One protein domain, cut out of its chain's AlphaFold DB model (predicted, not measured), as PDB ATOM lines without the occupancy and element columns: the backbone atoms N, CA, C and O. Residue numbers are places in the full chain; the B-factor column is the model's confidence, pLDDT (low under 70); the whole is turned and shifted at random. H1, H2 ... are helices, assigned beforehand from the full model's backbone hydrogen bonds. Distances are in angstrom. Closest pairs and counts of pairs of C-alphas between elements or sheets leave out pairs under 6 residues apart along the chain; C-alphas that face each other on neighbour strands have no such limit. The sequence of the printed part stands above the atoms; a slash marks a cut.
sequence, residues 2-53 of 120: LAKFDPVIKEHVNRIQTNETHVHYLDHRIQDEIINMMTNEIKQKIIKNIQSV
ATOM      1  N   LEU A   2     -25.304 -39.134 -60.392       69.12
ATOM      2  CA  LEU A   2     -24.820 -40.140 -59.421       69.12
ATOM      3  C   LEU A   2     -24.511 -41.519 -60.035       69.12
ATOM      4  O   LEU A   2     -23.469 -42.092 -59.748       69.12
ATOM      5  N   ALA A   3     -25.331 -41.984 -60.983       75.62
ATOM      6  CA  ALA A   3     -25.105 -43.225 -61.740       75.62
ATOM      7  C   ALA A   3     -23.779 -43.277 -62.536       75.62
ATOM      8  O   ALA A   3     -23.420 -44.318 -63.072       75.62
ATOM      9  N   LYS A   4     -23.052 -42.157 -62.665       81.06
ATOM     10  CA  LYS A   4     -21.717 -42.148 -63.284       81.06
ATOM     11  C   LYS A   4     -20.617 -42.599 -62.322       81.06
ATOM     12  O   LYS A   4     -19.571 -43.034 -62.787       81.06
ATOM     13  N   PHE A   5     -20.842 -42.459 -61.017       82.69
ATOM     14  CA  PHE A   5     -19.821 -42.635 -59.983       82.69
ATOM     15  C   PHE A   5     -20.114 -43.809 -59.050       82.69
ATOM     16  O   PHE A   5     -19.190 -44.332 -58.440       82.69
ATOM     17  N   ASP A   6     -21.376 -44.234 -58.958       86.75
ATOM     18  CA  ASP A   6     -21.790 -45.357 -58.127       86.75
ATOM     19  C   ASP A   6     -22.343 -46.499 -59.009       86.75
ATOM     20  O   ASP A   6     -23.348 -46.299 -59.705       86.75
ATOM     21  N   PRO A   7     -21.700 -47.685 -59.013       87.31
ATOM     22  CA  PRO A   7     -22.122 -48.817 -59.833       87.31
ATOM     23  C   PRO A   7     -23.471 -49.408 -59.397       87.31
ATOM     24  O   PRO A   7     -24.210 -49.891 -60.252       87.31
ATOM     25  N   VAL A   8     -23.834 -49.320 -58.113       86.12
ATOM     26  CA  VAL A   8     -25.131 -49.784 -57.593       86.12
ATOM     27  C   VAL A   8     -26.248 -48.878 -58.104       86.12
ATOM     28  O   VAL A   8     -27.266 -49.359 -58.600       86.12
ATOM     29  N   ILE A   9     -26.040 -47.561 -58.066       85.00
ATOM     30  CA  ILE A   9     -27.009 -46.599 -58.614       85.00
ATOM     31  C   ILE A   9     -27.105 -46.718 -60.137       85.00
ATOM     32  O   ILE A   9     -28.194 -46.580 -60.692       85.00
ATOM     33  N   LYS A  10     -25.990 -46.990 -60.824       86.88
ATOM     34  CA  LYS A  10     -25.984 -47.228 -62.274       86.88
ATOM     35  C   LYS A  10     -26.846 -48.427 -62.651       86.88
ATOM     36  O   LYS A  10     -27.690 -48.315 -63.535       86.88
ATOM     37  N   GLU A  11     -26.653 -49.538 -61.954       87.19
ATOM     38  CA  GLU A  11     -27.433 -50.755 -62.146       87.19
ATOM     39  C   GLU A  11     -28.918 -50.524 -61.830       87.19
ATOM     40  O   GLU A  11     -29.788 -50.931 -62.595       87.19
ATOM     41  N   HIS A  12     -29.225 -49.792 -60.756       84.50
ATOM     42  CA  HIS A  12     -30.605 -49.455 -60.413       84.50
ATOM     43  C   HIS A  12     -31.300 -48.613 -61.499       84.50
ATOM     44  O   HIS A  12     -32.442 -48.890 -61.859       84.50
ATOM     45  N   VAL A  13     -30.604 -47.618 -62.066       85.75
ATOM     46  CA  VAL A  13     -31.120 -46.821 -63.193       85.75
ATOM     47  C   VAL A  13     -31.335 -47.693 -64.432       85.75
ATOM     48  O   VAL A  13     -32.365 -47.546 -65.088       85.75
ATOM     49  N   ASN A  14     -30.411 -48.611 -64.732       87.19
ATOM     50  CA  ASN A  14     -30.550 -49.530 -65.862       87.19
ATOM     51  C   ASN A  14     -31.806 -50.402 -65.728       87.19
ATOM     52  O   ASN A  14     -32.596 -50.444 -66.664       87.19
ATOM     53  N   ARG A  15     -32.048 -51.008 -64.559       85.50
ATOM     54  CA  ARG A  15     -33.234 -51.854 -64.303       85.50
ATOM     55  C   ARG A  15     -34.558 -51.105 -64.423       85.50
ATOM     56  O   ARG A  15     -35.575 -51.677 -64.810       85.50
ATOM     57  N   ILE A  16     -34.556 -49.814 -64.095       83.69
ATOM     58  CA  ILE A  16     -35.713 -48.941 -64.309       83.69
ATOM     59  C   ILE A  16     -35.921 -48.691 -65.807       83.69
ATOM     60  O   ILE A  16     -37.049 -48.766 -66.282       83.69
ATOM     61  N   GLN A  17     -34.850 -48.423 -66.562       84.38
ATOM     62  CA  GLN A  17     -34.929 -48.185 -68.008       84.38
ATOM     63  C   GLN A  17     -35.326 -49.435 -68.803       84.38
ATOM     64  O   GLN A  17     -36.026 -49.311 -69.807       84.38
ATOM     65  N   THR A  18     -34.908 -50.624 -68.363       86.69
ATOM     66  CA  THR A  18     -35.264 -51.905 -68.994       86.69
ATOM     67  C   THR A  18     -36.618 -52.457 -68.534       86.69
ATOM     68  O   THR A  18     -37.010 -53.534 -68.975       86.69
ATOM     69  N   ASN A  19     -37.369 -51.718 -67.700       80.25
ATOM     70  CA  ASN A  19     -38.639 -52.139 -67.090       80.25
ATOM     71  C   ASN A  19     -38.555 -53.447 -66.275       80.25
ATOM     72  O   ASN A  19     -39.570 -54.098 -66.037       80.25
ATOM     73  N   GLU A  20     -37.366 -53.820 -65.805       80.38
ATOM     74  CA  GLU A  20     -37.163 -54.995 -64.947       80.38
ATOM     75  C   GLU A  20     -37.669 -54.767 -63.516       80.38
ATOM     76  O   GLU A  20     -38.011 -55.715 -62.810       80.38
ATOM     77  N   THR A  21     -37.735 -53.508 -63.075       73.00
ATOM     78  CA  THR A  21     -38.258 -53.132 -61.755       73.00
ATOM     79  C   THR A  21     -39.297 -52.020 -61.851       73.00
ATOM     80  O   THR A  21     -38.990 -50.918 -62.301       73.00
ATOM     81  N   HIS A  22     -40.501 -52.287 -61.337       66.88
ATOM     82  CA  HIS A  22     -41.613 -51.325 -61.251       66.88
ATOM     83  C   HIS A  22     -41.563 -50.418 -60.006       66.88
ATOM     84  O   HIS A  22     -42.382 -49.515 -59.864       66.88
ATOM     85  N   VAL A  23     -40.625 -50.659 -59.079       67.38
ATOM     86  CA  VAL A  23     -40.433 -49.819 -57.888       67.38
ATOM     87  C   VAL A  23     -39.395 -48.750 -58.200       67.38
ATOM     88  O   VAL A  23     -38.198 -49.023 -58.299       67.38
ATOM     89  N   HIS A  24     -39.862 -47.515 -58.345       69.44
ATOM     90  CA  HIS A  24     -39.013 -46.374 -58.653       69.44
ATOM     91  C   HIS A  24     -38.622 -45.644 -57.364       69.44
ATOM     92  O   HIS A  24     -39.239 -44.648 -57.006       69.44
ATOM     93  N   TYR A  25     -37.537 -46.060 -56.701       70.81
ATOM     94  CA  TYR A  25     -36.923 -45.258 -55.620       70.81
ATOM     95  C   TYR A  25     -36.394 -43.896 -56.117       70.81
ATOM     96  O   TYR A  25     -35.940 -43.059 -55.340       70.81
ATOM     97  N   LEU A  26     -36.441 -43.678 -57.435       73.88
ATOM     98  CA  LEU A  26     -36.164 -42.409 -58.092       73.88
ATOM     99  C   LEU A  26     -37.367 -41.455 -58.128       73.88
ATOM    100  O   LEU A  26     -37.184 -40.300 -58.507       73.88
ATOM    101  N   ASP A  27     -38.567 -41.906 -57.750       81.50
ATOM    102  CA  ASP A  27     -39.713 -41.014 -57.602       81.50
ATOM    103  C   ASP A  27     -39.457 -40.024 -56.459       81.50
ATOM    104  O   ASP A  27     -39.041 -40.408 -55.362       81.50
ATOM    105  N   HIS A  28     -39.725 -38.743 -56.717       80.94
ATOM    106  CA  HIS A  28     -39.547 -37.667 -55.745       80.94
ATOM    107  C   HIS A  28     -40.237 -37.942 -54.400       80.94
ATOM    108  O   HIS A  28     -39.673 -37.615 -53.362       80.94
ATOM    109  N   ARG A  29     -41.404 -38.602 -54.391       84.12
ATOM    110  CA  ARG A  29     -42.155 -38.898 -53.161       84.12
ATOM    111  C   ARG A  29     -41.381 -39.851 -52.263       84.12
ATOM    112  O   ARG A  29     -41.232 -39.593 -51.074       84.12
ATOM    113  N   ILE A  30     -40.842 -40.921 -52.849       83.12
ATOM    114  CA  ILE A  30     -40.066 -41.925 -52.115       83.12
ATOM    115  C   ILE A  30     -38.743 -41.316 -51.632       83.12
ATOM    116  O   ILE A  30     -38.323 -41.570 -50.504       83.12
ATOM    117  N   GLN A  31     -38.101 -40.472 -52.444       83.25
ATOM    118  CA  GLN A  31     -36.893 -39.756 -52.020       83.25
ATOM    119  C   GLN A  31     -37.169 -38.819 -50.844       83.25
ATOM    120  O   GLN A  31     -36.424 -38.847 -49.864       83.25
ATOM    121  N   ASP A  32     -38.244 -38.036 -50.913       86.94
ATOM    122  CA  ASP A  32     -38.637 -37.121 -49.846       86.94
ATOM    123  C   ASP A  32     -38.980 -37.883 -48.560       86.94
ATOM    124  O   ASP A  32     -38.554 -37.482 -47.478       86.94
ATOM    125  N   GLU A  33     -39.682 -39.015 -48.650       88.38
ATOM    126  CA  GLU A  33     -39.956 -39.891 -47.503       88.38
ATOM    127  C   GLU A  33     -38.669 -40.417 -46.863       88.38
ATOM    128  O   GLU A  33     -38.489 -40.291 -45.650       88.38
ATOM    129  N   ILE A  34     -37.739 -40.946 -47.662       86.69
ATOM    130  CA  ILE A  34     -36.449 -41.450 -47.170       86.69
ATOM    131  C   ILE A  34     -35.647 -40.325 -46.502       86.69
ATOM    132  O   ILE A  34     -35.124 -40.503 -45.397       86.69
ATOM    133  N   ILE A  35     -35.579 -39.147 -47.129       86.50
ATOM    134  CA  ILE A  35     -34.904 -37.969 -46.570       86.50
ATOM    135  C   ILE A  35     -35.559 -37.554 -45.251       86.50
ATOM    136  O   ILE A  35     -34.846 -37.291 -44.277       86.50
ATOM    137  N   ASN A  36     -36.890 -37.524 -45.186       87.25
ATOM    138  CA  ASN A  36     -37.633 -37.159 -43.983       87.25
ATOM    139  C   ASN A  36     -37.419 -38.168 -42.849       87.25
ATOM    140  O   ASN A  36     -37.171 -37.752 -41.715       87.25
ATOM    141  N   MET A  37     -37.439 -39.470 -43.142       89.62
ATOM    142  CA  MET A  37     -37.162 -40.525 -42.162       89.62
ATOM    143  C   MET A  37     -35.749 -40.398 -41.590       89.62
ATOM    144  O   MET A  37     -35.587 -40.284 -40.376       89.62
ATOM    145  N   MET A  38     -34.726 -40.319 -42.449       89.38
ATOM    146  CA  MET A  38     -33.339 -40.146 -41.997       89.38
ATOM    147  C   MET A  38     -33.164 -38.857 -41.192       89.38
ATOM    148  O   MET A  38     -32.487 -38.834 -40.165       89.38
ATOM    149  N   THR A  39     -33.803 -37.777 -41.640       85.00
ATOM    150  CA  THR A  39     -33.776 -36.493 -40.942       85.00
ATOM    151  C   THR A  39     -34.395 -36.601 -39.552       85.00
ATOM    152  O   THR A  39     -33.836 -36.055 -38.601       85.00
ATOM    153  N   ASN A  40     -35.521 -37.298 -39.410       88.75
ATOM    154  CA  ASN A  40     -36.179 -37.491 -38.122       88.75
ATOM    155  C   ASN A  40     -35.329 -38.336 -37.172       88.75
ATOM    156  O   ASN A  40     -35.141 -37.926 -36.028       88.75
ATOM    157  N   GLU A  41     -34.741 -39.433 -37.646       91.69
ATOM    158  CA  GLU A  41     -33.838 -40.265 -36.839       91.69
ATOM    159  C   GLU A  41     -32.620 -39.474 -36.343       91.69
ATOM    160  O   GLU A  41     -32.278 -39.498 -35.158       91.69
ATOM    161  N   ILE A  42     -31.994 -38.689 -37.228       86.69
ATOM    162  CA  ILE A  42     -30.862 -37.828 -36.862       86.69
ATOM    163  C   ILE A  42     -31.296 -36.775 -35.837       86.69
ATOM    164  O   ILE A  42     -30.610 -36.584 -34.831       86.69
ATOM    165  N   LYS A  43     -32.436 -36.107 -36.059       86.31
ATOM    166  CA  LYS A  43     -32.984 -35.112 -35.122       86.31
ATOM    167  C   LYS A  43     -33.223 -35.722 -33.745       86.31
ATOM    168  O   LYS A  43     -32.771 -35.154 -32.754       86.31
ATOM    169  N   GLN A  44     -33.877 -36.879 -33.678       91.19
ATOM    170  CA  GLN A  44     -34.137 -37.567 -32.415       91.19
ATOM    171  C   GLN A  44     -32.842 -37.955 -31.705       91.19
ATOM    172  O   GLN A  44     -32.729 -37.755 -30.497       91.19
ATOM    173  N   LYS A  45     -31.842 -38.455 -32.438       88.69
ATOM    174  CA  LYS A  45     -30.537 -38.798 -31.863       88.69
ATOM    175  C   LYS A  45     -29.811 -37.574 -31.301       88.69
ATOM    176  O   LYS A  45     -29.267 -37.646 -30.205       88.69
ATOM    177  N   ILE A  46     -29.835 -36.447 -32.016       85.56
ATOM    178  CA  ILE A  46     -29.255 -35.187 -31.529       85.56
ATOM    179  C   ILE A  46     -29.977 -34.723 -30.259       85.56
ATOM    180  O   ILE A  46     -29.311 -34.405 -29.279       85.56
ATOM    181  N   ILE A  47     -31.315 -34.724 -30.249       88.56
ATOM    182  CA  ILE A  47     -32.112 -34.313 -29.082       88.56
ATOM    183  C   ILE A  47     -31.804 -35.201 -27.874       88.56
ATOM    184  O   ILE A  47     -31.519 -34.673 -26.804       88.56
ATOM    185  N   LYS A  48     -31.787 -36.527 -28.054       90.44
ATOM    186  CA  LYS A  48     -31.436 -37.478 -26.989       90.44
ATOM    187  C   LYS A  48     -30.042 -37.206 -26.427       90.44
ATOM    188  O   LYS A  48     -29.893 -37.142 -25.215       90.44
ATOM    189  N   ASN A  49     -29.053 -36.976 -27.293       86.25
ATOM    190  CA  ASN A  49     -27.693 -36.659 -26.859       86.25
ATOM    191  C   ASN A  49     -27.619 -35.341 -26.077       86.25
ATOM    192  O   ASN A  49     -26.864 -35.258 -25.122       86.25
ATOM    193  N   ILE A  50     -28.369 -34.306 -26.473       88.19
ATOM    194  CA  ILE A  50     -28.414 -33.036 -25.727       88.19
ATOM    195  C   ILE A  50     -29.072 -33.249 -24.359       88.19
ATOM    196  O   ILE A  50     -28.589 -32.729 -23.361       88.19
ATOM    197  N   GLN A  51     -30.165 -34.015 -24.311       90.31
ATOM    198  CA  GLN A  51     -30.901 -34.297 -23.076       90.31
ATOM    199  C   GLN A  51     -30.105 -35.152 -22.085       90.31
ATOM    200  O   GLN A  51     -30.335 -35.044 -20.884       90.31
ATOM    201  N   SER A  52     -29.190 -35.994 -22.569       87.44
ATOM    202  CA  SER A  52     -28.379 -36.876 -21.727       87.44
ATOM    203  C   SER A  52     -27.092 -36.238 -21.207       87.44
ATOM    204  O   SER A  52     -26.391 -36.880 -20.434       87.44
ATOM    205  N   VAL A  53     -26.718 -35.031 -21.650       88.56
ATOM    206  CA  VAL A  53     -25.465 -34.393 -21.222       88.56
ATOM    207  C   VAL A  53     -25.688 -33.258 -20.242       88.56
ATOM    208  O   VAL A  53     -26.649 -32.500 -20.325       88.56
TER     209      VAL A  53
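Overview. This is residues 2 to 53 of the 120 residues of the protein "DUF4371 domain-containing protein" of Sipha flava (yellow sugarcane aphid) (UniProt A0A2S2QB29). A short helix, H1, sits at one end of a rod, and a loop joins it to a long, lone helix, H2, which sticks out with residues 28 to 33 and 35 to 51 and makes most of the length. The two helices do not pack on each other. The printed part has 52 residues with two named helices, H1 then H2, and no named strand; its class is all helix. It is extended, with a radius of gyration of the C-alphas of 16.3 A and spans of 51 by 23 by 13 A.

Along the chain. H1, residues 7 to 17, begins at C-alpha 7 (-22.122, -48.817, -59.833). H2, residues 28 to 51, is 34.0 A long and ends at C-alpha 51 (-30.901, -34.297, -23.076).

Arrangement. H1 and H2 are apart, joined by a short link of 10 residues. In both, every O i to N i+4 pair is within hydrogen-bond range.

Size, cuts and confidence. The C-alphas farthest apart, Thr 18 and Val 53, are 51.8 A apart. The printed part has no cut. Residue 2 and residues 22 to 24 have pLDDT under 70.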